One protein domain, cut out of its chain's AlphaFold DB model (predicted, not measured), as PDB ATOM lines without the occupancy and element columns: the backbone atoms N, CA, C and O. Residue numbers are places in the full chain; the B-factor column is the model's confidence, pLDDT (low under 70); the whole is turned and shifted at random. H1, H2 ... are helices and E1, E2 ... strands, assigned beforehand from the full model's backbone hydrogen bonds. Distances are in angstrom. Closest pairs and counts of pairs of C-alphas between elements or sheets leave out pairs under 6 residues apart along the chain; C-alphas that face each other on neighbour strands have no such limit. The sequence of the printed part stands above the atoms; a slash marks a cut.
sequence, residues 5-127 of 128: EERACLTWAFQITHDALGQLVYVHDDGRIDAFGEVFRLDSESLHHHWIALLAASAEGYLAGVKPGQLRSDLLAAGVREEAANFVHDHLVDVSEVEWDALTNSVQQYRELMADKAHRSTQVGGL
ATOM      1  N   GLU A   5     108.079 -38.164  41.590       95.62
ATOM      2  CA  GLU A   5     106.854 -38.656  40.972       95.62
ATOM      3  C   GLU A   5     107.045 -38.849  39.467       95.62
ATOM      4  O   GLU A   5     106.858 -39.961  38.979       95.62
ATOM      5  N   GLU A   6     107.538 -37.831  38.750       95.88
ATOM      6  CA  GLU A   6     107.835 -37.935  37.312       95.88
ATOM      7  C   GLU A   6     108.821 -39.078  37.022       95.88
ATOM      8  O   GLU A   6     108.649 -39.843  36.071       95.88
ATOM      9  N   ARG A   7     109.850 -39.242  37.865       96.44
ATOM     10  CA  ARG A   7     110.842 -40.319  37.722       96.44
ATOM     11  C   ARG A   7     110.234 -41.695  37.981       96.44
ATOM     12  O   ARG A   7     110.524 -42.624  37.234       96.44
ATOM     13  N   ALA A   8     109.396 -41.831  39.006       96.25
ATOM     14  CA  ALA A   8     108.709 -43.080  39.329       96.25
ATOM     15  C   ALA A   8     107.723 -43.486  38.236       96.25
ATOM     16  O   ALA A   8     107.748 -44.631  37.791       96.25
ATOM     17  N   CYS A   9     106.913 -42.543  37.761       96.12
ATOM     18  CA  CYS A   9     105.973 -42.769  36.673       96.12
ATOM     19  C   CYS A   9     106.696 -43.160  35.382       96.12
ATOM     20  O   CYS A   9     106.239 -44.067  34.686       96.12
ATOM     21  N   LEU A  10     107.847 -42.546  35.085       96.00
ATOM     22  CA  LEU A  10     108.655 -42.915  33.924       96.00
ATOM     23  C   LEU A  10     109.322 -44.292  34.080       96.00
ATOM     24  O   LEU A  10     109.304 -45.073  33.130       96.00
ATOM     25  N   THR A  11     109.858 -44.626  35.262       95.38
ATOM     26  CA  THR A  11     110.365 -45.978  35.571       95.38
ATOM     27  C   THR A  11     109.276 -47.022  35.348       95.38
ATOM     28  O   THR A  11     109.497 -47.998  34.633       95.38
ATOM     29  N   TRP A  12     108.100 -46.800  35.930       93.81
ATOM     30  CA  TRP A  12     106.975 -47.723  35.859       93.81
ATOM     31  C   TRP A  12     106.471 -47.898  34.426       93.81
ATOM     32  O   TRP A  12     106.377 -49.024  33.948       93.81
ATOM     33  N   ALA A  13     106.234 -46.799  33.701       93.75
ATOM     34  CA  ALA A  13     105.788 -46.861  32.313       93.75
ATOM     35  C   ALA A  13     106.795 -47.613  31.433       93.75
ATOM     36  O   ALA A  13     106.399 -48.453  30.632       93.75
ATOM     37  N   PHE A  14     108.096 -47.367  31.624       93.50
ATOM     38  CA  PHE A  14     109.144 -48.083  30.904       93.50
ATOM     39  C   PHE A  14     109.141 -49.585  31.220       93.50
ATOM     40  O   PHE A  14     109.266 -50.399  30.308       93.50
ATOM     41  N   GLN A  15     108.983 -49.967  32.492       91.75
ATOM     42  CA  GLN A  15     108.901 -51.372  32.896       91.75
ATOM     43  C   GLN A  15     107.669 -52.064  32.305       91.75
ATOM     44  O   GLN A  15     107.799 -53.171  31.796       91.75
ATOM     45  N   ILE A  16     106.506 -51.412  32.320       88.06
ATOM     46  CA  ILE A  16     105.264 -51.952  31.753       88.06
ATOM     47  C   ILE A  16     105.401 -52.176  30.246       88.06
ATOM     48  O   ILE A  16     105.134 -53.271  29.756       88.06
ATOM     49  N   THR A  17     105.875 -51.179  29.492       88.69
ATOM     50  CA  THR A  17     105.963 -51.301  28.027       88.69
ATOM     51  C   THR A  17     107.004 -52.313  27.551       88.69
ATOM     52  O   THR A  17     106.950 -52.724  26.392       88.69
ATOM     53  N   HIS A  18     107.951 -52.695  28.411       89.44
ATOM     54  CA  HIS A  18     108.998 -53.676  28.119       89.44
ATOM     55  C   HIS A  18     108.791 -55.024  28.826       89.44
ATOM     56  O   HIS A  18     109.689 -55.860  28.762       89.44
ATOM     57  N   ASP A  19     107.656 -55.235  29.505       86.38
ATOM     58  CA  ASP A  19     107.396 -56.432  30.325       86.38
ATOM     59  C   ASP A  19     108.553 -56.738  31.306       86.38
ATOM     60  O   ASP A  19     109.040 -57.857  31.460       86.38
ATOM     61  N   ALA A  20     109.063 -55.678  31.937       85.75
ATOM     62  CA  ALA A  20     110.269 -55.671  32.761       85.75
ATOM     63  C   ALA A  20     109.980 -55.283  34.222       85.75
ATOM     64  O   ALA A  20     110.844 -54.737  34.916       85.75
ATOM     65  N   LEU A  21     108.763 -55.547  34.708       82.38
ATOM     66  CA  LEU A  21     108.407 -55.310  36.107       82.38
ATOM     67  C   LEU A  21     109.355 -56.058  37.053       82.38
ATOM     68  O   LEU A  21     109.685 -57.227  36.860       82.38
ATOM     69  N   GLY A  22     109.821 -55.353  38.084       79.56
ATOM     70  CA  GLY A  22     110.798 -55.873  39.042       79.56
ATOM     71  C   GLY A  22     112.246 -55.896  38.540       79.56
ATOM     72  O   GLY A  22     113.144 -56.203  39.324       79.56
ATOM     73  N   GLN A  23     112.511 -55.539  37.279       86.38
ATOM     74  CA  GLN A  23     113.881 -55.335  36.810       86.38
ATOM     75  C   GLN A  23     114.435 -53.984  37.263       86.38
ATOM     76  O   GLN A  23     113.694 -53.022  37.476       86.38
ATOM     77  N   LEU A  24     115.763 -53.908  37.390       87.56
ATOM     78  CA  LEU A  24     116.446 -52.681  37.780       87.56
ATOM     79  C   LEU A  24     116.364 -51.653  36.641       87.56
ATOM     80  O   LEU A  24     117.122 -51.721  35.675       87.56
ATOM     81  N   VAL A  25     115.438 -50.708  36.790       92.81
ATOM     82  CA  VAL A  25     115.264 -49.546  35.916       92.81
ATOM     83  C   VAL A  25     115.379 -48.296  36.774       92.81
ATOM     84  O   VAL A  25     114.652 -48.142  37.756       92.81
ATOM     85  N   TYR A  26     116.279 -47.393  36.404       93.88
ATOM     86  CA  TYR A  26     116.513 -46.155  37.138       93.88
ATOM     87  C   TYR A  26     116.442 -44.948  36.207       93.88
ATOM     88  O   TYR A  26     117.121 -44.889  35.189       93.88
ATOM     89  N   VAL A  27     115.638 -43.955  36.576       96.00
ATOM     90  CA  VAL A  27     115.492 -42.697  35.845       96.00
ATOM     91  C   VAL A  27     116.285 -41.621  36.571       96.00
ATOM     92  O   VAL A  27     116.064 -41.353  37.754       96.00
ATOM     93  N   HIS A  28     117.210 -40.980  35.868       94.25
ATOM     94  CA  HIS A  28     118.008 -39.861  36.368       94.25
ATOM     95  C   HIS A  28     117.192 -38.570  36.466       94.25
ATOM     96  O   HIS A  28     116.113 -38.426  35.896       94.25
ATOM     97  N   ASP A  29     117.737 -37.586  37.176       92.69
ATOM     98  CA  ASP A  29     117.117 -36.270  37.362       92.69
ATOM     99  C   ASP A  29     116.998 -35.445  36.061       92.69
ATOM    100  O   ASP A  29     116.203 -34.501  35.985       92.69
ATOM    101  N   ASP A  30     117.748 -35.828  35.028       92.69
ATOM    102  CA  ASP A  30     117.720 -35.277  33.673       92.69
ATOM    103  C   ASP A  30     116.915 -36.124  32.667       92.69
ATOM    104  O   ASP A  30     116.958 -35.848  31.467       92.69
ATOM    105  N   GLY A  31     116.206 -37.157  33.136       92.88
ATOM    106  CA  GLY A  31     115.358 -38.015  32.304       92.88
ATOM    107  C   GLY A  31     116.093 -39.090  31.501       92.88
ATOM    108  O   GLY A  31     115.462 -39.757  30.681       92.88
ATOM    109  N   ARG A  32     117.404 -39.296  31.708       96.06
ATOM    110  CA  ARG A  32     118.070 -40.516  31.217       96.06
ATOM    111  C   ARG A  32     117.539 -41.742  31.955       96.06
ATOM    112  O   ARG A  32     117.281 -41.664  33.153       96.06
ATOM    113  N   ILE A  33     117.423 -42.860  31.251       95.94
ATOM    114  CA  ILE A  33     116.923 -44.129  31.786       95.94
ATOM    115  C   ILE A  33     118.065 -45.144  31.741       95.94
ATOM    116  O   ILE A  33     118.521 -45.486  30.656       95.94
ATOM    117  N   ASP A  34     118.508 -45.628  32.896       95.81
ATOM    118  CA  ASP A  34     119.426 -46.760  33.004       95.81
ATOM    119  C   ASP A  34     118.599 -48.040  33.129       95.81
ATOM    120  O   ASP A  34     117.903 -48.245  34.129       95.81
ATOM    121  N   ALA A  35     118.663 -48.896  32.114       93.62
ATOM    122  CA  ALA A  35     117.954 -50.171  32.071       93.62
ATOM    123  C   ALA A  35     118.760 -51.187  31.257       93.62
ATOM    124  O   ALA A  35     119.481 -50.821  30.337       93.62
ATOM    125  N   PHE A  36     118.662 -52.474  31.590       90.69
ATOM    126  CA  PHE A  36     119.280 -53.562  30.810       90.69
ATOM    127  C   PHE A  36     120.801 -53.421  30.557       90.69
ATOM    128  O   PHE A  36     121.336 -54.012  29.624       90.69
ATOM    129  N   GLY A  37     121.516 -52.663  31.397       89.62
ATOM    130  CA  GLY A  37     122.947 -52.386  31.222       89.62
ATOM    131  C   GLY A  37     123.272 -51.253  30.240       89.62
ATOM    132  O   GLY A  37     124.445 -51.033  29.946       89.62
ATOM    133  N   GLU A  38     122.267 -50.518  29.768       92.00
ATOM    134  CA  GLU A  38     122.393 -49.413  28.819       92.00
ATOM    135  C   GLU A  38     121.731 -48.133  29.352       92.00
ATOM    136  O   GLU A  38     120.909 -48.163  30.270       92.00
ATOM    137  N   VAL A  39     122.121 -46.993  28.770       94.06
ATOM    138  CA  VAL A  39     121.582 -45.670  29.109       94.06
ATOM    139  C   VAL A  39     120.808 -45.128  27.918       94.06
ATOM    140  O   VAL A  39     121.382 -44.864  26.859       94.06
ATOM    141  N   PHE A  40     119.516 -44.902  28.112       91.44
ATOM    142  CA  PHE A  40     118.596 -44.432  27.087       91.44
ATOM    143  C   PHE A  40     118.144 -42.997  27.349       91.44
ATOM    144  O   PHE A  40     118.133 -42.495  28.476       91.44
ATOM    145  N   ARG A  41     117.695 -42.344  26.279       93.94
ATOM    146  CA  ARG A  41     116.757 -41.225  26.355       93.94
ATOM    147  C   ARG A  41     115.570 -41.537  25.468       93.94
ATOM    148  O   ARG A  41     115.739 -42.134  24.406       93.94
ATOM    149  N   LEU A  42     114.393 -41.100  25.901       92.81
ATOM    150  CA  LEU A  42     113.219 -41.142  25.047       92.81
ATOM    151  C   LEU A  42     113.461 -40.251  23.822       92.81
ATOM    152  O   LEU A  42     113.642 -39.042  23.932       92.81
ATOM    153  N   ASP A  43     113.508 -40.894  22.664       91.69
ATOM    154  CA  ASP A  43     113.526 -40.274  21.341       91.69
ATOM    155  C   ASP A  43     112.115 -39.823  20.933       91.69
ATOM    156  O   ASP A  43     111.200 -40.645  20.878       91.69
ATOM    157  N   SER A  44     111.960 -38.535  20.620       87.75
ATOM    158  CA  SER A  44     110.699 -37.935  20.175       87.75
ATOM    159  C   SER A  44     110.266 -38.376  18.779       87.75
ATOM    160  O   SER A  44     109.128 -38.143  18.404       87.75
ATOM    161  N   GLU A  45     111.129 -39.000  17.983       92.38
ATOM    162  CA  GLU A  45     110.723 -39.555  16.686       92.38
ATOM    163  C   GLU A  45     110.168 -40.987  16.824       92.38
ATOM    164  O   GLU A  45     109.534 -41.523  15.913       92.38
ATOM    165  N   SER A  46     110.356 -41.619  17.988       92.62
ATOM    166  CA  SER A  46     109.895 -42.978  18.257       92.62
ATOM    167  C   SER A  46     108.464 -42.987  18.783       92.62
ATOM    168  O   SER A  46     108.175 -42.560  19.902       92.62
ATOM    169  N   LEU A  47     107.554 -43.583  18.007       87.88
ATOM    170  CA  LEU A  47     106.179 -43.821  18.450       87.88
ATOM    171  C   LEU A  47     106.134 -44.637  19.754       87.88
ATOM    172  O   LEU A  47     105.321 -44.346  20.622       87.88
ATOM    173  N   HIS A  48     107.028 -45.617  19.922       90.06
ATOM    174  CA  HIS A  48     107.120 -46.401  21.155       90.06
ATOM    175  C   HIS A  48     107.468 -45.531  22.372       90.06
ATOM    176  O   HIS A  48     106.854 -45.662  23.426       90.06
ATOM    177  N   HIS A  49     108.392 -44.586  22.224       93.25
ATOM    178  CA  HIS A  49     108.754 -43.684  23.317       93.25
ATOM    179  C   HIS A  49     107.660 -42.664  23.637       93.25
ATOM    180  O   HIS A  49     107.489 -42.309  24.803       93.25
ATOM    181  N   HIS A  50     106.871 -42.244  22.643       90.06
ATOM    182  CA  HIS A  50     105.667 -41.455  22.904       90.06
ATOM    183  C   HIS A  50     104.666 -42.206  23.782       90.06
ATOM    184  O   HIS A  50     104.084 -41.599  24.677       90.06
ATOM    185  N   TRP A  51     104.499 -43.516  23.578       89.69
ATOM    186  CA  TRP A  51     103.642 -44.335  24.440       89.69
ATOM    187  C   TRP A  51     104.132 -44.370  25.882       89.69
ATOM    188  O   TRP A  51     103.332 -44.180  26.796       89.69
ATOM    189  N   ILE A  52     105.439 -44.541  26.082       93.12
ATOM    190  CA  ILE A  52     106.054 -44.525  27.415       93.12
ATOM    191  C   ILE A  52     105.809 -43.179  28.100       93.12
ATOM    192  O   ILE A  52     105.349 -43.141  29.239       93.12
ATOM    193  N   ALA A  53     106.068 -42.070  27.401       93.12
ATOM    194  CA  ALA A  53     105.862 -40.731  27.945       93.12
ATOM    195  C   ALA A  53     104.386 -40.466  28.288       93.12
ATOM    196  O   ALA A  53     104.085 -39.914  29.345       93.12
ATOM    197  N   LEU A  54     103.462 -40.892  27.421       92.50
ATOM    198  CA  LEU A  54     102.025 -40.719  27.621       92.50
ATOM    199  C   LEU A  54     101.514 -41.514  28.828       92.50
ATOM    200  O   LEU A  54     100.747 -40.993  29.640       92.50
ATOM    201  N   LEU A  55     101.951 -42.768  28.951       93.06
ATOM    202  CA  LEU A  55     101.593 -43.638  30.062       93.06
ATOM    203  C   LEU A  55     102.166 -43.105  31.384       93.06
ATOM    204  O   LEU A  55     101.444 -43.061  32.378       93.06
ATOM    205  N   ALA A  56     103.410 -42.612  31.380       95.06
ATOM    206  CA  ALA A  56     104.027 -41.976  32.543       95.06
ATOM    207  C   ALA A  56     103.241 -40.736  33.002       95.06
ATOM    208  O   ALA A  56     102.855 -40.652  34.166       95.06
ATOM    209  N   ALA A  57     102.924 -39.815  32.087       93.31
ATOM    210  CA  ALA A  57     102.151 -38.611  32.408       93.31
ATOM    211  C   ALA A  57     100.742 -38.944  32.935       93.31
ATOM    212  O   ALA A  57     100.206 -38.272  33.815       93.31
ATOM    213  N   SER A  58     100.134 -40.011  32.420       93.44
ATOM    214  CA  SER A  58      98.801 -40.430  32.857       93.44
ATOM    215  C   SER A  58      98.834 -41.116  34.225       93.44
ATOM    216  O   SER A  58      97.943 -40.891  35.041       93.44
ATOM    217  N   ALA A  59      99.884 -41.889  34.517       93.44
ATOM    218  CA  ALA A  59     100.130 -42.433  35.849       93.44
ATOM    219  C   ALA A  59     100.371 -41.320  36.879       93.44
ATOM    220  O   ALA A  59      99.863 -41.401  37.994       93.44
ATOM    221  N   GLU A  60     101.077 -40.252  36.503       94.62
ATOM    222  CA  GLU A  60     101.261 -39.074  37.357       94.62
ATOM    223  C   GLU A  60      99.914 -38.415  37.687       94.62
ATOM    224  O   GLU A  60      99.600 -38.176  38.854       94.62
ATOM    225  N   GLY A  61      99.069 -38.199  36.674       92.12
ATOM    226  CA  GLY A  61      97.711 -37.695  36.877       92.12
ATOM    227  C   GLY A  61      96.873 -38.601  37.787       92.12
ATOM    228  O   GLY A  61      96.133 -38.110  38.642       92.12
ATOM    229  N   TYR A  62      97.024 -39.920  37.662       90.94
ATOM    230  CA  TYR A  62      96.353 -40.878  38.538       90.94
ATOM    231  C   TYR A  62      96.836 -40.774  39.991       90.94
ATOM    232  O   TYR A  62      96.009 -40.689  40.900       90.94
ATOM    233  N   LEU A  63      98.152 -40.690  40.221       91.12
ATOM    234  CA  LEU A  63      98.724 -40.457  41.555       91.12
ATOM    235  C   LEU A  63      98.257 -39.125  42.162       91.12
ATOM    236  O   LEU A  63      98.085 -39.026  43.377       91.12
ATOM    237  N   ALA A  64      97.994 -38.116  41.328       90.88
ATOM    238  CA  ALA A  64      97.396 -36.848  41.741       90.88
ATOM    239  C   ALA A  64      95.879 -36.940  42.039       90.88
ATOM    240  O   ALA A  64      95.259 -35.942  42.413       90.88
ATOM    241  N   GLY A  65      95.269 -38.120  41.901       90.50
ATOM    242  CA  GLY A  65      93.863 -38.387  42.208       90.50
ATOM    243  C   GLY A  65      92.904 -38.210  41.027       90.50
ATOM    244  O   GLY A  65      91.683 -38.238  41.218       90.50
ATOM    245  N   VAL A  66      93.416 -38.030  39.806       92.81
ATOM    246  CA  VAL A  66      92.578 -37.949  38.605       92.81
ATOM    247  C   VAL A  66      92.108 -39.349  38.218       92.81
ATOM    248  O   VAL A  66      92.881 -40.295  38.102       92.81
ATOM    249  N   LYS A  67      90.801 -39.500  37.998       90.44
ATOM    250  CA  LYS A  67      90.216 -40.798  37.641       90.44
ATOM    251  C   LYS A  67      90.641 -41.218  36.223       90.44
ATOM    252  O   LYS A  67      90.630 -40.362  35.337       90.44
ATOM    253  N   PRO A  68      90.859 -42.517  35.941       88.25
ATOM    254  CA  PRO A  68      91.245 -42.992  34.605       88.25
ATOM    255  C   PRO A  68      90.304 -42.558  33.471       88.25
ATOM    256  O   PRO A  68      90.748 -42.238  32.371       88.25
ATOM    257  N   GLY A  69      88.991 -42.504  33.725       89.25
ATOM    258  CA  GLY A  69      88.019 -42.013  32.738       89.25
ATOM    259  C   GLY A  69      88.141 -40.510  32.447       89.25
ATOM    260  O   GLY A  69      87.897 -40.077  31.318       89.25
ATOM    261  N   GLN A  70      88.557 -39.720  33.442       92.44
ATOM    262  CA  GLN A  70      88.836 -38.295  33.263       92.44
ATOM    263  C   GLN A  70      90.135 -38.106  32.476       92.44
ATOM    264  O   GLN A  70      90.113 -37.400  31.477       92.44
ATOM    265  N   LEU A  71      91.208 -38.825  32.832       92.31
ATOM    266  CA  LEU A  71      92.481 -38.792  32.100       92.31
ATOM    267  C   LEU A  71      92.291 -39.113  30.617       92.31
ATOM    268  O   LEU A  71      92.740 -38.365  29.758       92.31
ATOM    269  N   ARG A  72      91.537 -40.170  30.303       93.12
ATOM    270  CA  ARG A  72      91.171 -40.500  28.920       93.12
ATOM    271  C   ARG A  72      90.494 -39.326  28.205       93.12
ATOM    272  O   ARG A  72      90.809 -39.036  27.055       93.12
ATOM    273  N   SER A  73      89.539 -38.681  28.869       93.81
ATOM    274  CA  SER A  73      88.796 -37.553  28.297       93.81
ATOM    275  C   SER A  73      89.705 -36.344  28.056       93.81
ATOM    276  O   SER A  73      89.605 -35.711  27.007       93.81
ATOM    277  N   ASP A  74      90.629 -36.079  28.979       93.19
ATOM    278  CA  ASP A  74      91.613 -35.000  28.869       93.19
ATOM    279  C   ASP A  74      92.605 -35.258  27.725       93.19
ATOM    280  O   ASP A  74      92.906 -34.348  26.954       93.19
ATOM    281  N   LEU A  75      93.047 -36.508  27.543       91.75
ATOM    282  CA  LEU A  75      93.897 -36.915  26.420       91.75
ATOM    283  C   LEU A  75      93.211 -36.657  25.071       91.75
ATOM    284  O   LEU A  75      93.802 -36.045  24.180       91.75
ATOM    285  N   LEU A  76      91.946 -37.064  24.932       93.88
ATOM    286  CA  LEU A  76      91.160 -36.797  23.722       93.88
ATOM    287  C   LEU A  76      91.003 -35.294  23.469       93.88
ATOM    288  O   LEU A  76      91.169 -34.835  22.338       93.88
ATOM    289  N   ALA A  77      90.720 -34.515  24.516       94.38
ATOM    290  CA  ALA A  77      90.600 -33.062  24.422       94.38
ATOM    291  C   ALA A  77      91.928 -32.384  24.034       94.38
ATOM    292  O   ALA A  77      91.916 -31.367  23.341       94.38
ATOM    293  N   ALA A  78      93.065 -32.969  24.420       90.44
ATOM    294  CA  ALA A  78      94.402 -32.532  24.025       90.44
ATOM    295  C   ALA A  78      94.792 -32.948  22.590       90.44
ATOM    296  O   ALA A  78      95.893 -32.636  22.137       90.44
ATOM    297  N   GLY A  79      93.906 -33.634  21.857       91.81
ATOM    298  CA  GLY A  79      94.147 -34.071  20.482       91.81
ATOM    299  C   GLY A  79      94.925 -35.383  20.369       91.81
ATOM    300  O   GLY A  79      95.367 -35.738  19.274       91.81
ATOM    301  N   VAL A  80      95.089 -36.121  21.472       90.38
ATOM    302  CA  VAL A  80      95.624 -37.482  21.431       90.38
ATOM    303  C   VAL A  80      94.628 -38.370  20.698       90.38
ATOM    304  O   VAL A  80      93.416 -38.288  20.898       90.38
ATOM    305  N   ARG A  81      95.152 -39.224  19.820       91.62
ATOM    306  CA  ARG A  81      94.338 -40.157  19.044       91.62
ATOM    307  C   ARG A  81      93.526 -41.069  19.959       91.62
ATOM    308  O   ARG A  81      94.010 -41.490  21.008       91.62
ATOM    309  N   GLU A  82      92.319 -41.421  19.535       92.88
ATOM    310  CA  GLU A  82      91.410 -42.227  20.353       92.88
ATOM    311  C   GLU A  82      91.994 -43.590  20.713       92.88
ATOM    312  O   GLU A  82      91.876 -44.018  21.859       92.88
ATOM    313  N   GLU A  83      92.705 -44.233  19.786       90.75
ATOM    314  CA  GLU A  83      93.366 -45.509  20.057       90.75
ATOM    315  C   GLU A  83      94.397 -45.373  21.185       90.75
ATOM    316  O   GLU A  83      94.562 -46.282  21.994       90.75
ATOM    317  N   ALA A  84      95.047 -44.210  21.277       86.25
ATOM    318  CA  ALA A  84      96.030 -43.924  22.305       86.25
ATOM    319  C   ALA A  84      95.437 -43.570  23.657       86.25
ATOM    320  O   ALA A  84      95.900 -44.069  24.683       86.25
ATOM    321  N   ALA A  85      94.378 -42.770  23.656       89.81
ATOM    322  CA  ALA A  85      93.629 -42.490  24.869       89.81
ATOM    323  C   ALA A  85      93.003 -43.774  25.448       89.81
ATOM    324  O   ALA A  85      93.020 -43.960  26.663       89.81
ATOM    325  N   ASN A  86      92.493 -44.669  24.593       90.19
ATOM    326  CA  ASN A  86      91.944 -45.959  25.013       90.19
ATOM    327  C   ASN A  86      93.041 -46.885  25.549       90.19
ATOM    328  O   ASN A  86      92.880 -47.405  26.640       90.19
ATOM    329  N   PHE A  87      94.183 -47.012  24.863       85.69
ATOM    330  CA  PHE A  87      95.303 -47.827  25.351       85.69
ATOM    331  C   PHE A  87      95.739 -47.442  26.772       85.69
ATOM    332  O   PHE A  87      95.898 -48.306  27.633       85.69
ATOM    333  N   VAL A  88      95.906 -46.140  27.022       86.81
ATOM    334  CA  VAL A  88      96.265 -45.625  28.348       86.81
ATOM    335  C   VAL A  88      95.158 -45.893  29.360       86.81
ATOM    336  O   VAL A  88      95.447 -46.299  30.480       86.81
ATOM    337  N   HIS A  89      93.901 -45.657  28.981       89.31
ATOM    338  CA  HIS A  89      92.764 -45.918  29.852       89.31
ATOM    339  C   HIS A  89      92.715 -47.382  30.281       89.31
ATOM    340  O   HIS A  89      92.680 -47.641  31.479       89.31
ATOM    341  N   ASP A  90      92.760 -48.293  29.309       88.25
ATOM    342  CA  ASP A  90      92.687 -49.738  29.505       88.25
ATOM    343  C   ASP A  90      93.836 -50.206  30.404       88.25
ATOM    344  O   ASP A  90      93.600 -50.886  31.396       88.25
ATOM    345  N   HIS A  91      95.064 -49.729  30.161       84.19
ATOM    346  CA  HIS A  91      96.178 -50.019  31.065       84.19
ATOM    347  C   HIS A  91      95.912 -49.504  32.480       84.19
ATOM    348  O   HIS A  91      95.984 -50.275  33.421       84.19
ATOM    349  N   LEU A  92      95.561 -48.232  32.670       86.62
ATOM    350  CA  LEU A  92      95.371 -47.692  34.022       86.62
ATOM    351  C   LEU A  92      94.259 -48.395  34.816       86.62
ATOM    352  O   LEU A  92      94.337 -48.428  36.044       86.62
ATOM    353  N   VAL A  93      93.216 -48.906  34.153       87.56
ATOM    354  CA  VAL A  93      92.130 -49.634  34.832       87.56
ATOM    355  C   VAL A  93      92.461 -51.103  35.088       87.56
ATOM    356  O   VAL A  93      91.956 -51.649  36.068       87.56
ATOM    357  N   ASP A  94      93.307 -51.715  34.255       87.88
ATOM    358  CA  ASP A  94      93.707 -53.123  34.377       87.88
ATOM    359  C   ASP A  94      94.946 -53.331  35.265       87.88
ATOM    360  O   ASP A  94      95.251 -54.465  35.639       87.88
ATOM    361  N   VAL A  95      95.649 -52.255  35.636       84.50
ATOM    362  CA  VAL A  95      96.819 -52.311  36.524       84.50
ATOM    363  C   VAL A  95      96.424 -52.848  37.899       84.50
ATOM    364  O   VAL A  95      95.538 -52.327  38.583       84.50
ATOM    365  N   SER A  96      97.121 -53.901  38.311       83.69
ATOM    366  CA  SER A  96      96.924 -54.588  39.582       83.69
ATOM    367  C   SER A  96      97.365 -53.740  40.778       83.69
ATOM    368  O   SER A  96      98.223 -52.863  40.672       83.69
ATOM    369  N   GLU A  97      96.834 -54.047  41.967       84.69
ATOM    370  CA  GLU A  97      97.267 -53.398  43.219       84.69
ATOM    371  C   GLU A  97      98.786 -53.523  43.438       84.69
ATOM    372  O   GLU A  97      99.428 -52.569  43.865       84.69
ATOM    373  N   VAL A  98      99.387 -54.657  43.057       83.56
ATOM    374  CA  VAL A  98     100.837 -54.901  43.169       83.56
ATOM    375  C   VAL A  98     101.649 -53.950  42.285       83.56
ATOM    376  O   VAL A  98     102.706 -53.470  42.694       83.56
ATOM    377  N   GLU A  99     101.175 -53.664  41.075       86.75
ATOM    378  CA  GLU A  99     101.832 -52.722  40.167       86.75
ATOM    379  C   GLU A  99     101.694 -51.274  40.655       86.75
ATOM    380  O   GLU A  99     102.654 -50.503  40.568       86.75
ATOM    381  N   TRP A 100     100.545 -50.912  41.237       89.25
ATOM    382  CA  TRP A 100     100.361 -49.613  41.890       89.25
ATOM    383  C   TRP A 100     101.243 -49.448  43.133       89.25
ATOM    384  O   TRP A 100     101.841 -48.383  43.339       89.25
ATOM    385  N   ASP A 101     101.389 -50.503  43.930       88.06
ATOM    386  CA  ASP A 101     102.306 -50.529  45.067       88.06
ATOM    387  C   ASP A 101     103.761 -50.382  44.603       88.06
ATOM    388  O   ASP A 101     104.530 -49.628  45.201       88.06
ATOM    389  N   ALA A 102     104.154 -51.041  43.509       86.69
ATOM    390  CA  ALA A 102     105.492 -50.912  42.932       86.69
ATOM    391  C   ALA A 102     105.797 -49.472  42.479       86.69
ATOM    392  O   ALA A 102     106.888 -48.954  42.749       86.69
ATOM    393  N   LEU A 103     104.827 -48.797  41.852       92.00
ATOM    394  CA  LEU A 103     104.945 -47.381  41.504       92.00
ATOM    395  C   LEU A 103     105.092 -46.511  42.762       92.00
ATOM    396  O   LEU A 103     106.016 -45.703  42.853       92.00
ATOM    397  N   THR A 104     104.231 -46.709  43.762       91.75
ATOM    398  CA  THR A 104     104.248 -45.933  45.015       91.75
ATOM    399  C   THR A 104     105.565 -46.114  45.779       91.75
ATOM    400  O   THR A 104     106.152 -45.144  46.265       91.75
ATOM    401  N   ASN A 105     106.089 -47.340  45.821       90.31
ATOM    402  CA  ASN A 105     107.397 -47.645  46.396       90.31
ATOM    403  C   ASN A 105     108.532 -46.947  45.632       90.31
ATOM    404  O   ASN A 105     109.447 -46.405  46.254       90.31
ATOM    405  N   SER A 106     108.459 -46.899  44.299       91.44
ATOM    406  CA  SER A 106     109.440 -46.185  43.472       91.44
ATOM    407  C   SER A 106     109.433 -44.678  43.753       91.44
ATOM    408  O   SER A 106     110.498 -44.072  43.880       91.44
ATOM    409  N   VAL A 107     108.254 -44.067  43.938       94.62
ATOM    410  CA  VAL A 107     108.136 -42.656  44.358       94.62
ATOM    411  C   VAL A 107     108.882 -42.428  45.673       94.62
ATOM    412  O   VAL A 107     109.672 -41.487  45.790       94.62
ATOM    413  N   GLN A 108     108.662 -43.296  46.663       93.69
ATOM    414  CA  GLN A 108     109.301 -43.171  47.970       93.69
ATOM    415  C   GLN A 108     110.830 -43.304  47.882       93.69
ATOM    416  O   GLN A 108     111.547 -42.474  48.443       93.69
ATOM    417  N   GLN A 109     111.333 -44.266  47.105       92.12
ATOM    418  CA  GLN A 109     112.771 -44.436  46.871       92.12
ATOM    419  C   GLN A 109     113.402 -43.184  46.249       92.12
ATOM    420  O   GLN A 109     114.457 -42.723  46.691       92.12
ATOM    421  N   TYR A 110     112.755 -42.578  45.250       93.56
ATOM    422  CA  TYR A 110     113.279 -41.353  44.647       93.56
ATOM    423  C   TYR A 110     113.260 -40.158  45.603       93.56
ATOM    424  O   TYR A 110     114.196 -39.352  45.571       93.56
ATOM    425  N   ARG A 111     112.246 -40.045  46.471       94.31
ATOM    426  CA  ARG A 111     112.200 -39.010  47.518       94.31
ATOM    427  C   ARG A 111     113.356 -39.163  48.503       94.31
ATOM    428  O   ARG A 111     114.025 -38.176  48.802       94.31
ATOM    429  N   GLU A 112     113.631 -40.384  48.955       92.69
ATOM    430  CA  GLU A 112     114.748 -40.687  49.861       92.69
ATOM    431  C   GLU A 112     116.100 -40.354  49.223       92.69
ATOM    432  O   GLU A 112     116.901 -39.627  49.809       92.69
ATOM    433  N   LEU A 113     116.320 -40.763  47.969       88.56
ATOM    434  CA  LEU A 113     117.538 -40.425  47.226       88.56
ATOM    435  C   LEU A 113     117.736 -38.911  47.069       88.56
ATOM    436  O   LEU A 113     118.866 -38.415  47.138       88.56
ATOM    437  N   MET A 114     116.651 -38.162  46.847       87.00
ATOM    438  CA  MET A 114     116.706 -36.701  46.780       87.00
ATOM    439  C   MET A 114     117.028 -36.068  48.136       87.00
ATOM    440  O   MET A 114     117.873 -35.169  48.188       87.00
ATOM    441  N   ALA A 115     116.414 -36.544  49.223       86.31
ATOM    442  CA  ALA A 115     116.703 -36.078  50.579       86.31
ATOM    443  C   ALA A 115     118.172 -36.335  50.963       86.31
ATOM    444  O   ALA A 115     118.856 -35.435  51.454       86.31
ATOM    445  N   ASP A 116     118.694 -37.515  50.634       88.06
ATOM    446  CA  ASP A 116     120.094 -37.891  50.835       88.06
ATOM    447  C   ASP A 116     121.065 -36.998  50.052       88.06
ATOM    448  O   ASP A 116     122.089 -36.553  50.579       88.06
ATOM    449  N   LYS A 117     120.756 -36.710  48.779       82.88
ATOM    450  CA  LYS A 117     121.557 -35.802  47.940       82.88
ATOM    451  C   LYS A 117     121.594 -34.397  48.545       82.88
ATOM    452  O   LYS A 117     122.665 -33.790  48.595       82.88
ATOM    453  N   ALA A 118     120.457 -33.906  49.039       79.50
ATOM    454  CA  ALA A 118     120.376 -32.616  49.717       79.50
ATOM    455  C   ALA A 118     121.199 -32.604  51.016       79.50
ATOM    456  O   ALA A 118     121.987 -31.684  51.225       79.50
ATOM    457  N   HIS A 119     121.094 -33.647  51.847       77.06
ATOM    458  CA  HIS A 119     121.858 -33.754  53.092       77.06
ATOM    459  C   HIS A 119     123.374 -33.741  52.846       77.06
ATOM    460  O   HIS A 119     124.104 -32.984  53.493       77.06
ATOM    461  N   ARG A 120     123.851 -34.517  51.861       77.25
ATOM    462  CA  ARG A 120     125.269 -34.535  51.464       77.25
ATOM    463  C   ARG A 120     125.745 -33.177  50.944       77.25
ATOM    464  O   ARG A 120     126.840 -32.749  51.291       77.25
ATOM    465  N   SER A 121     124.922 -32.482  50.155       75.38
ATOM    466  CA  SER A 121     125.243 -31.139  49.649       75.38
ATOM    467  C   SER A 121     125.442 -30.132  50.790       75.38
ATOM    468  O   SER A 121     126.416 -29.380  50.803       75.38
ATOM    469  N   THR A 122     124.571 -30.170  51.801       70.06
ATOM    470  CA  THR A 122     124.647 -29.280  52.970       70.06
ATOM    471  C   THR A 122     125.878 -29.552  53.839       70.06
ATOM    472  O   THR A 122     126.486 -28.610  54.339       70.06
ATOM    473  N   GLN A 123     126.299 -30.814  53.987       64.62
ATOM    474  CA  GLN A 123     127.531 -31.150  54.716       64.62
ATOM    475  C   GLN A 123     128.798 -30.654  54.005       64.62
ATOM    476  O   GLN A 123     129.729 -30.204  54.668       64.62
ATOM    477  N   VAL A 124     128.835 -30.686  52.670       59.06
ATOM    478  CA  VAL A 124     129.976 -30.172  51.892       59.06
ATOM    479  C   VAL A 124     130.029 -28.638  51.921       59.06
ATOM    480  O   VAL A 124     131.115 -28.068  51.962       59.06
ATOM    481  N   GLY A 125     128.878 -27.958  51.969       52.97
ATOM    482  CA  GLY A 125     128.798 -26.495  52.082       52.97
ATOM    483  C   GLY A 125     129.075 -25.922  53.481       52.97
ATOM    484  O   GLY A 125     129.267 -24.715  53.605       52.97
ATOM    485  N   GLY A 126     129.094 -26.759  54.525       46.47
ATOM    486  CA  GLY A 126     129.366 -26.365  55.916       46.47
ATOM    487  C   GLY A 126     130.834 -26.478  56.348       46.47
ATOM    488  O   GLY A 126     131.140 -26.235  57.513       46.47
ATOM    489  N   LEU A 127     131.731 -26.866  55.436       46.47
ATOM    490  CA  LEU A 127     133.179 -26.931  55.647       46.47
ATOM    491  C   LEU A 127     133.863 -25.737  54.957       46.47
ATOM    492  O   LEU A 127     134.564 -25.918  53.962       46.47
TER     493      LEU A 127
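What this domain is: This is residues 5 to 127 of the 128 residues of an uncharacterized protein of Primorskyibacter sp. SS33 (UniProt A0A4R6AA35). A small three-stranded sheet, E1 to E3, covers one side of the core helix H1, while H2 and the first part of the long helix H5 pack on H1 elsewhere; the helical hairpin H3 and H4 packs on H2, away from the sheet. The far end of H5, with residues 115 to 127 standing free, sticks out as an arm. The printed part has 123 residues, with named elements in the order H1 E1 E2 E3 H2 H3 H4 H5, and is mostly helix; the sheet's order is E1 E2 E3, antiparallel. The whole is compact, with a radius of gyration of the C-alphas of 15.9 A, but its outline is elongated, spanning 57 by 31 by 27 A.

Where its parts are: The strands are E1, residues 25 to 27, E2, residues 33 to 35, and E3, residues 38 to 40; C-alpha 25 is at (115.264, -49.546, 35.916). H1, residues 5 to 17, is 18.1 A long and begins with C-alpha 5 at (106.854, -38.656, 40.972). H2, residues 47 to 63, is 24.5 A long. H3, residues 68 to 77, is 14.2 A long, and H4, residues 82 to 94, is 17.9 A long. H5, residues 97 to 125, is 42.4 A long and ends with C-alpha 125 at (128.798, -26.495, 52.082).

How they stand to each other: E1, E2 and E3 form a meander, each strand the antiparallel neighbour of the one before. In the hairpin E1 and E2, N 26 and O 34 are 2.9 A apart, within hydrogen-bond range; in the hairpin E2 and E3, N 40 and O 33 are 2.8 A apart, also within range. H1 is on one face of this sheet, making two layers, helix and sheet. It lies over E1, and the closest C-alphas are those of Arg 7 and Val 27, 5.5 A apart. It runs only just slantwise to the strands, at 32 degrees to E1 on the local plane. H2 is the hub, touching three helices. It touches H1 at a steep tilt of 50 degrees, opposite ways, closest at the C-alphas of Cys 9 and Ala 56, 4.6 A apart. H2 touches H4, closest at the C-alphas of Leu 55 and Val 88, 5.9 A apart, and with residues 58 to 62 alone it touches H3, closest at those of Ser 58 and Leu 71, 6.6 A apart. H3 and H4 form a helical hairpin at a shallow tilt of 13 degrees, closest at the C-alphas of Arg 72 and Ala 85, 5.1 A apart. H5 touches H1 with residues 102 to 110 alone, closest at the C-alphas of Ala 8 and Val 107, 5.1 A apart. In H1, H2, H3, H4 and H5 every O i to N i+4 pair is within hydrogen-bond range.

The domain as a whole: The C-alphas farthest apart, those of Glu 82 and Leu 127, are 56.8 A apart. Without the free stretch the body spans 36 by 31 by 24 A. The printed part has no cut and no long link. The mean pLDDT of the printed part is 88.8, and residues 123 to 127 are under 70.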